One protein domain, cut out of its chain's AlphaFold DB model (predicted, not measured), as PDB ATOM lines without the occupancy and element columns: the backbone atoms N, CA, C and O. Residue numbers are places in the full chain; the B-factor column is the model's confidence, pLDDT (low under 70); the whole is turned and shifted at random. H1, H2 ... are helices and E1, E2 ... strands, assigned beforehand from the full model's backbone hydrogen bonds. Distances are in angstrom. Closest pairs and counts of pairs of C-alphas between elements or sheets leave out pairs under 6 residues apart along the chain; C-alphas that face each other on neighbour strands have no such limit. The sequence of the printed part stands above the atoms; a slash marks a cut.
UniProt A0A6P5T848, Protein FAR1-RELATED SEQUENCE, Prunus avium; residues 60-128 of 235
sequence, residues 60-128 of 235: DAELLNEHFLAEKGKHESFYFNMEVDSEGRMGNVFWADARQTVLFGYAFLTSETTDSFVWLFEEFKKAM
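What this domain is: This is residues 60 to 128 of the 235 residues of the protein "Protein FAR1-RELATED SEQUENCE" of Prunus avium (UniProt A0A6P5T848). Helices H1 and H2 cover opposite faces of a three-stranded sheet, making three layers. E1 E2 E3 form a meander, each strand the antiparallel neighbour of the one before. The printed part, 69 residues, mixed in class, runs H1 E1 E2 E3 H2 and is compact, with radius of gyration of the C-alphas 12.2 A and spans 31 by 25 by 16 A.

Where its parts are: H1, residues 60 to 74, begins at C-alpha (216.128, 189.098, 247.933) and is 21.2 A long. E1 is residues 78 to 84, E2 90 to 97, E3 105 to 108. H2, residues 114 to 126, ends at C-alpha (223.666, 182.420, 226.006).

How they stand to each other: Within hydrogen-bond range are N 81 and O 94, 2.9 A, in hairpin E1 E2, and N 95 and O 106, 3.0 A, in hairpin E2 E3. H1 is over E1; their closest C-alphas are Lys 72 and Phe 78, 5.1 A. H2 is over E2; theirs are Phe 94 and Glu 123, 6.9 A. In both helices every O i to N i+4 pair is within range.

The domain as a whole: The printed part has no cut; pLDDT is under 70 at residues 98 to 103.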
ATOM      1  N   ASP A  60     214.987 189.936 248.343       80.94
ATOM      2  CA  ASP A  60     216.128 189.098 247.933       80.94
ATOM      3  C   ASP A  60     216.340 189.098 246.409       80.94
ATOM      4  O   ASP A  60     217.471 189.187 245.933       80.94
ATOM      5  N   ALA A  61     215.251 189.029 245.632       84.31
ATOM      6  CA  ALA A  61     215.307 189.070 244.171       84.31
ATOM      7  C   ALA A  61     215.785 190.432 243.644       84.31
ATOM      8  O   ALA A  61     216.593 190.483 242.718       84.31
ATOM      9  N   GLU A  62     215.318 191.521 244.256       85.69
ATOM     10  CA  GLU A  62     215.687 192.891 243.900       85.69
ATOM     11  C   GLU A  62     217.160 193.160 244.220       85.69
ATOM     12  O   GLU A  62     217.925 193.525 243.329       85.69
ATOM     13  N   LEU A  63     217.585 192.867 245.451       87.44
ATOM     14  CA  LEU A  63     218.961 193.053 245.911       87.44
ATOM     15  C   LEU A  63     219.958 192.207 245.111       87.44
ATOM     16  O   LEU A  63     221.047 192.678 244.778       87.44
ATOM     17  N   LEU A  64     219.601 190.963 244.775       89.00
ATOM     18  CA  LEU A  64     220.457 190.106 243.957       89.00
ATOM     19  C   LEU A  64     220.565 190.623 242.517       89.00
ATOM     20  O   LEU A  64     221.657 190.632 241.949       89.00
ATOM     21  N   ASN A  65     219.463 191.102 241.939       90.06
ATOM     22  CA  ASN A  65     219.476 191.702 240.610       90.06
ATOM     23  C   ASN A  65     220.312 192.993 240.580       90.06
ATOM     24  O   ASN A  65     221.132 193.168 239.680       90.06
ATOM     25  N   GLU A  66     220.176 193.870 241.580       90.69
ATOM     26  CA  GLU A  66     221.026 195.059 241.729       90.69
ATOM     27  C   GLU A  66     222.507 194.688 241.838       90.69
ATOM     28  O   GLU A  66     223.357 195.295 241.178       90.69
ATOM     29  N   HIS A  67     222.825 193.653 242.621       91.25
ATOM     30  CA  HIS A  67     224.183 193.141 242.742       91.25
ATOM     31  C   HIS A  67     224.735 192.659 241.392       91.25
ATOM     32  O   HIS A  67     225.833 193.054 240.999       91.25
ATOM     33  N   PHE A  68     223.975 191.856 240.648       93.12
ATOM     34  CA  PHE A  68     224.398 191.354 239.341       93.12
ATOM     35  C   PHE A  68     224.499 192.446 238.271       93.12
ATOM     36  O   PHE A  68     225.426 192.418 237.460       93.12
ATOM     37  N   LEU A  69     223.621 193.453 238.296       91.62
ATOM     38  CA  LEU A  69     223.757 194.647 237.460       91.62
ATOM     39  C   LEU A  69     225.048 195.409 237.784       91.62
ATOM     40  O   LEU A  69     225.754 195.837 236.868       91.62
ATOM     41  N   ALA A  70     225.393 195.539 239.068       91.62
ATOM     42  CA  ALA A  70     226.641 196.161 239.488       91.62
ATOM     43  C   ALA A  70     227.875 195.357 239.036       91.62
ATOM     44  O   ALA A  70     228.838 195.953 238.555       91.62
ATOM     45  N   GLU A  71     227.857 194.023 239.137       86.56
ATOM     46  CA  GLU A  71     228.942 193.164 238.632       86.56
ATOM     47  C   GLU A  71     229.090 193.255 237.107       86.56
ATOM     48  O   GLU A  71     230.204 193.429 236.604       86.56
ATOM     49  N   LYS A  72     227.975 193.262 236.368       88.12
ATOM     50  CA  LYS A  72     227.972 193.480 234.913       88.12
ATOM     51  C   LYS A  72     228.526 194.849 234.519       88.12
ATOM     52  O   LYS A  72     229.229 194.970 233.521       88.12
ATOM     53  N   GLY A  73     228.261 195.879 235.323       85.81
ATOM     54  CA  GLY A  73     228.838 197.212 235.137       85.81
ATOM     55  C   GLY A  73     230.355 197.268 235.359       85.81
ATOM     56  O   GLY A  73     231.023 198.117 234.770       85.81
ATOM     57  N   LYS A  74     230.921 196.368 236.175       85.31
ATOM     58  CA  LYS A  74     232.378 196.264 236.375       85.31
ATOM     59  C   LYS A  74     233.057 195.543 235.217       85.31
ATOM     60  O   LYS A  74     234.149 195.939 234.806       85.31
ATOM     61  N   HIS A  75     232.437 194.473 234.719       78.06
ATOM     62  CA  HIS A  75     232.997 193.626 233.675       78.06
ATOM     63  C   HIS A  75     231.910 193.181 232.695       78.06
ATOM     64  O   HIS A  75     230.994 192.451 233.063       78.06
ATOM     65  N   GLU A  76     232.071 193.548 231.423       80.69
ATOM     66  CA  GLU A  76     231.137 193.198 230.341       80.69
ATOM     67  C   GLU A  76     231.001 191.679 230.133       80.69
ATOM     68  O   GLU A  76     229.972 191.196 229.670       80.69
ATOM     69  N   SER A  77     232.017 190.917 230.551       80.62
ATOM     70  CA  SER A  77     232.049 189.456 230.490       80.62
ATOM     71  C   SER A  77     231.186 188.753 231.543       80.62
ATOM     72  O   SER A  77     231.116 187.523 231.537       80.62
ATOM     73  N   PHE A  78     230.593 189.490 232.489       86.06
ATOM     74  CA  PHE A  78     229.671 188.927 233.469       86.06
ATOM     75  C   PHE A  78     228.275 188.795 232.855       86.06
ATOM     76  O   PHE A  78     227.637 189.778 232.462       86.06
ATOM     77  N   TYR A  79     227.791 187.560 232.788       90.38
ATOM     78  CA  TYR A  79     226.473 187.227 232.274       90.38
ATOM     79  C   TYR A  79     225.584 186.734 233.405       90.38
ATOM     80  O   TYR A  79     226.016 185.949 234.243       90.38
ATOM     81  N   PHE A  80     224.320 187.138 233.398       93.69
ATOM     82  CA  PHE A  80     223.322 186.567 234.284       93.69
ATOM     83  C   PHE A  80     221.932 186.653 233.661       93.69
ATOM     84  O   PHE A  80     221.670 187.521 232.821       93.69
ATOM     85  N   ASN A  81     221.055 185.764 234.107       93.31
ATOM     86  CA  ASN A  81     219.625 185.832 233.868       93.31
ATOM     87  C   ASN A  81     218.885 185.358 235.122       93.31
ATOM     88  O   ASN A  81     219.330 184.440 235.814       93.31
ATOM     89  N   MET A  82     217.771 186.007 235.425       92.69
ATOM     90  CA  MET A  82     216.965 185.739 236.605       92.69
ATOM     91  C   MET A  82     215.496 185.745 236.218       92.69
ATOM     92  O   MET A  82     214.991 186.725 235.671       92.69
ATOM     93  N   GLU A  83     214.806 184.665 236.546       90.44
ATOM     94  CA  GLU A  83     213.355 184.613 236.515       90.44
ATOM     95  C   GLU A  83     212.828 185.083 237.867       90.44
ATOM     96  O   GLU A  83     213.303 184.659 238.920       90.44
ATOM     97  N   VAL A  84     211.840 185.968 237.842       85.88
ATOM     98  CA  VAL A  84     211.094 186.396 239.027       85.88
ATOM     99  C   VAL A  84     209.625 186.172 238.712       85.88
ATOM    100  O   VAL A  84     209.167 186.506 237.616       85.88
ATOM    101  N   ASP A  85     208.895 185.549 239.632       81.94
ATOM    102  CA  ASP A  85     207.470 185.300 239.434       81.94
ATOM    103  C   ASP A  85     206.627 186.572 239.646       81.94
ATOM    104  O   ASP A  85     207.112 187.628 240.060       81.94
ATOM    105  N   SER A  86     205.328 186.487 239.357       77.50
ATOM    106  CA  SER A  86     204.398 187.614 239.512       77.50
ATOM    107  C   SER A  86     204.219 188.094 240.956       77.50
ATOM    108  O   SER A  86     203.650 189.160 241.172       77.50
ATOM    109  N   GLU A  87     204.654 187.303 241.938       78.56
ATOM    110  CA  GLU A  87     204.601 187.628 243.366       78.56
ATOM    111  C   GLU A  87     205.936 188.205 243.869       78.56
ATOM    112  O   GLU A  87     206.082 188.456 245.064       78.56
ATOM    113  N   GLY A  88     206.906 188.434 242.976       73.19
ATOM    114  CA  GLY A  88     208.225 188.953 243.333       73.19
ATOM    115  C   GLY A  88     209.160 187.899 243.928       73.19
ATOM    116  O   GLY A  88     210.210 188.247 244.465       73.19
ATOM    117  N   ARG A  89     208.813 186.608 243.849       78.00
ATOM    118  CA  ARG A  89     209.668 185.531 244.354       78.00
ATOM    119  C   ARG A  89     210.699 185.136 243.311       78.00
ATOM    120  O   ARG A  89     210.419 185.069 242.114       78.00
ATOM    121  N   MET A  90     211.895 184.831 243.798       84.31
ATOM    122  CA  MET A  90     213.006 184.380 242.973       84.31
ATOM    123  C   MET A  90     212.688 183.018 242.344       84.31
ATOM    124  O   MET A  90     212.420 182.044 243.049       84.31
ATOM    125  N   GLY A  91     212.698 182.985 241.015       86.50
ATOM    126  CA  GLY A  91     212.612 181.798 240.176       86.50
ATOM    127  C   GLY A  91     213.995 181.201 239.918       86.50
ATOM    128  O   GLY A  91     214.867 181.202 240.788       86.50
ATOM    129  N   ASN A  92     214.208 180.675 238.713       91.50
ATOM    130  CA  ASN A  92     215.525 180.184 238.327       91.50
ATOM    131  C   ASN A  92     216.494 181.351 238.121       91.50
ATOM    132  O   ASN A  92     216.143 182.389 237.563       91.50
ATOM    133  N   VAL A  93     217.731 181.175 238.568       93.44
ATOM    134  CA  VAL A  93     218.773 182.197 238.495       93.44
ATOM    135  C   VAL A  93     220.031 181.561 237.947       93.44
ATOM    136  O   VAL A  93     220.474 180.534 238.451       93.44
ATOM    137  N   PHE A  94     220.615 182.176 236.930       94.25
ATOM    138  CA  PHE A  94     221.877 181.773 236.333       94.25
ATOM    139  C   PHE A  94     222.832 182.959 236.322       94.25
ATOM    140  O   PHE A  94     222.438 184.067 235.958       94.25
ATOM    141  N   TRP A  95     224.097 182.726 236.658       92.56
ATOM    142  CA  TRP A  95     225.155 183.705 236.435       92.56
ATOM    143  C   TRP A  95     226.482 183.028 236.108       92.56
ATOM    144  O   TRP A  95     226.796 181.935 236.582       92.56
ATOM    145  N   ALA A  96     227.278 183.703 235.292       89.88
ATOM    146  CA  ALA A  96     228.575 183.256 234.829       89.88
ATOM    147  C   ALA A  96     229.548 184.435 234.780       89.88
ATOM    148  O   ALA A  96     229.198 185.543 234.370       89.88
ATOM    149  N   ASP A  97     230.789 184.170 235.175       81.94
ATOM    150  CA  ASP A  97     231.904 185.099 235.015       81.94
ATOM    151  C   ASP A  97     232.948 184.421 234.135       81.94
ATOM    152  O   ASP A  97     233.658 183.519 234.584       81.94
ATOM    153  N   ALA A  98     233.070 184.875 232.886       69.00
ATOM    154  CA  ALA A  98     233.984 184.279 231.911       69.00
ATOM    155  C   ALA A  98     235.475 184.350 232.316       69.00
ATOM    156  O   ALA A  98     236.324 183.749 231.660       69.00
ATOM    157  N   ARG A  99     235.824 185.065 233.396       68.31
ATOM    158  CA  ARG A  99     237.184 185.096 233.960       68.31
ATOM    159  C   ARG A  99     237.490 183.893 234.855       68.31
ATOM    160  O   ARG A  99     238.661 183.635 235.140       68.31
ATOM    161  N   GLN A 100     236.471 183.172 235.325       68.00
ATOM    162  CA  GLN A 100     236.657 181.975 236.141       68.00
ATOM    163  C   GLN A 100     236.973 180.776 235.239       68.00
ATOM    164  O   GLN A 100     236.151 180.317 234.456       68.00
ATOM    165  N   THR A 101     238.195 180.250 235.350       54.75
ATOM    166  CA  THR A 101     238.710 179.187 234.466       54.75
ATOM    167  C   THR A 101     238.375 177.767 234.925       54.75
ATOM    168  O   THR A 101     238.530 176.827 234.151       54.75
ATOM    169  N   VAL A 102     237.940 177.594 236.179       59.19
ATOM    170  CA  VAL A 102     237.650 176.277 236.781       59.19
ATOM    171  C   VAL A 102     236.148 176.025 236.911       59.19
ATOM    172  O   VAL A 102     235.707 174.890 236.750       59.19
ATOM    173  N   LEU A 103     235.359 177.070 237.167       67.69
ATOM    174  CA  LEU A 103     233.906 176.984 237.206       67.69
ATOM    175  C   LEU A 103     233.316 178.131 236.389       67.69
ATOM    176  O   LEU A 103     233.429 179.287 236.771       67.69
ATOM    177  N   PHE A 104     232.732 177.791 235.242       74.06
ATOM    178  CA  PHE A 104     232.260 178.766 234.260       74.06
ATOM    179  C   PHE A 104     230.997 179.521 234.716       74.06
ATOM    180  O   PHE A 104     230.880 180.721 234.489       74.06
ATOM    181  N   GLY A 105     230.062 178.841 235.388       83.56
ATOM    182  CA  GLY A 105     228.810 179.443 235.841       83.56
ATOM    183  C   GLY A 105     228.112 178.632 236.927       83.56
ATOM    184  O   GLY A 105     228.421 177.459 237.146       83.56
ATOM    185  N   TYR A 106     227.175 179.288 237.602       88.88
ATOM    186  CA  TYR A 106     226.362 178.753 238.687       88.88
ATOM    187  C   TYR A 106     224.885 178.945 238.356       88.88
ATOM    188  O   TYR A 106     224.508 179.882 237.648       88.88
ATOM    189  N   ALA A 107     224.047 178.074 238.911       90.75
ATOM    190  CA  ALA A 107     222.611 178.235 238.832       90.75
ATOM    191  C   ALA A 107     221.917 177.837 240.125       90.75
ATOM    192  O   ALA A 107     222.294 176.865 240.780       90.75
ATOM    193  N   PHE A 108     220.869 178.583 240.442       89.81
ATOM    194  CA  PHE A 108     219.867 178.226 241.425       89.81
ATOM    195  C   PHE A 108     218.591 177.844 240.676       89.81
ATOM    196  O   PHE A 108     218.084 178.630 239.877       89.81
ATOM    197  N   LEU A 109     218.089 176.634 240.919       89.56
ATOM    198  CA  LEU A 109     216.845 176.146 240.331       89.56
ATOM    199  C   LEU A 109     215.799 175.988 241.426       89.56
ATOM    200  O   LEU A 109     216.065 175.397 242.471       89.56
ATOM    201  N   THR A 110     214.598 176.493 241.166       85.69
ATOM    202  CA  THR A 110     213.472 176.370 242.107       85.69
ATOM    203  C   THR A 110     212.817 174.995 242.068       85.69
ATOM    204  O   THR A 110     212.161 174.590 243.026       85.69
ATOM    205  N   SER A 111     213.004 174.257 240.972       85.19
ATOM    206  CA  SER A 111     212.499 172.901 240.808       85.19
ATOM    207  C   SER A 111     213.467 172.051 239.989       85.19
ATOM    208  O   SER A 111     214.084 172.534 239.043       85.19
ATOM    209  N   GLU A 112     213.579 170.767 240.319       88.69
ATOM    210  CA  GLU A 112     214.392 169.801 239.568       88.69
ATOM    211  C   GLU A 112     213.557 169.136 238.460       88.69
ATOM    212  O   GLU A 112     213.375 167.919 238.423       88.69
ATOM    213  N   THR A 113     212.988 169.948 237.567       92.44
ATOM    214  CA  THR A 113     212.174 169.473 236.437       92.44
ATOM    215  C   THR A 113     212.944 169.550 235.124       92.44
ATOM    216  O   THR A 113     213.887 170.330 234.986       92.44
ATOM    217  N   THR A 114     212.528 168.760 234.128       91.31
ATOM    218  CA  THR A 114     213.117 168.804 232.781       91.31
ATOM    219  C   THR A 114     213.120 170.218 232.208       91.31
ATOM    220  O   THR A 114     214.133 170.627 231.654       91.31
ATOM    221  N   ASP A 115     212.047 170.984 232.405       90.25
ATOM    222  CA  ASP A 115     211.946 172.356 231.902       90.25
ATOM    223  C   ASP A 115     212.963 173.288 232.576       90.25
ATOM    224  O   ASP A 115     213.628 174.061 231.891       90.25
ATOM    225  N   SER A 116     213.169 173.161 233.894       88.69
ATOM    226  CA  SER A 116     214.201 173.922 234.617       88.69
ATOM    227  C   SER A 116     215.620 173.565 234.158       88.69
ATOM    228  O   SER A 116     216.473 174.447 234.054       88.69
ATOM    229  N   PHE A 117     215.882 172.299 233.817       90.25
ATOM    230  CA  PHE A 117     217.169 171.899 233.237       90.25
ATOM    231  C   PHE A 117     217.345 172.395 231.798       90.25
ATOM    232  O   PHE A 117     218.422 172.874 231.454       90.25
ATOM    233  N   VAL A 118     216.312 172.313 230.955       93.00
ATOM    234  CA  VAL A 118     216.349 172.854 229.585       93.00
ATOM    235  C   VAL A 118     216.622 174.355 229.623       93.00
ATOM    236  O   VAL A 118     217.506 174.827 228.912       93.00
ATOM    237  N   TRP A 119     215.929 175.080 230.503       93.75
ATOM    238  CA  TRP A 119     216.178 176.496 230.749       93.75
ATOM    239  C   TRP A 119     217.639 176.753 231.131       93.75
ATOM    240  O   TRP A 119     218.312 177.542 230.475       93.75
ATOM    241  N   LEU A 120     218.166 176.013 232.116       92.75
ATOM    242  CA  LEU A 120     219.556 176.137 232.556       92.75
ATOM    243  C   LEU A 120     220.550 175.965 231.398       92.75
ATOM    244  O   LEU A 120     221.486 176.753 231.262       92.75
ATOM    245  N   PHE A 121     220.363 174.949 230.554       90.31
ATOM    246  CA  PHE A 121     221.252 174.716 229.415       90.31
ATOM    247  C   PHE A 121     221.159 175.820 228.355       90.31
ATOM    248  O   PHE A 121     222.178 176.173 227.759       90.31
ATOM    249  N   GLU A 122     219.976 176.390 228.125       90.19
ATOM    250  CA  GLU A 122     219.825 177.536 227.224       90.19
ATOM    251  C   GLU A 122     220.499 178.797 227.778       90.19
ATOM    252  O   GLU A 122     221.179 179.501 227.028       90.19
ATOM    253  N   GLU A 123     220.402 179.058 229.081       91.94
ATOM    254  CA  GLU A 123     221.121 180.170 229.715       91.94
ATOM    255  C   GLU A 123     222.635 179.969 229.669       91.94
ATOM    256  O   GLU A 123     223.372 180.891 229.322       91.94
ATOM    257  N   PHE A 124     223.105 178.743 229.900       88.38
ATOM    258  CA  PHE A 124     224.514 178.393 229.749       88.38
ATOM    259  C   PHE A 124     225.019 178.698 228.330       88.38
ATOM    260  O   PHE A 124     226.079 179.301 228.169       88.38
ATOM    261  N   LYS A 125     224.245 178.345 227.292       84.12
ATOM    262  CA  LYS A 125     224.565 178.668 225.890       84.12
ATOM    263  C   LYS A 125     224.647 180.175 225.649       84.12
ATOM    264  O   LYS A 125     225.599 180.631 225.025       84.12
ATOM    265  N   LYS A 126     223.680 180.951 226.149       85.81
ATOM    266  CA  LYS A 126     223.666 182.420 226.006       85.81
ATOM    267  C   LYS A 126     224.827 183.094 226.738       85.81
ATOM    268  O   LYS A 126     225.339 184.096 226.250       85.81
ATOM    269  N   ALA A 127     225.240 182.539 227.875       82.94
ATOM    270  CA  ALA A 127     226.361 183.010 228.685       82.94
ATOM    271  C   ALA A 127     227.732 182.807 228.037       82.94
ATOM    272  O   ALA A 127     228.726 183.363 228.502       82.94
ATOM    273  N   MET A 128     227.783 182.050 226.942       77.69
ATOM    274  CA  MET A 128     228.942 181.920 226.067       77.69
ATOM    275  C   MET A 128     228.739 182.739 224.774       77.69
ATOM    276  O   MET A 128     228.780 182.140 223.693       77.69
TER     277      MET A 128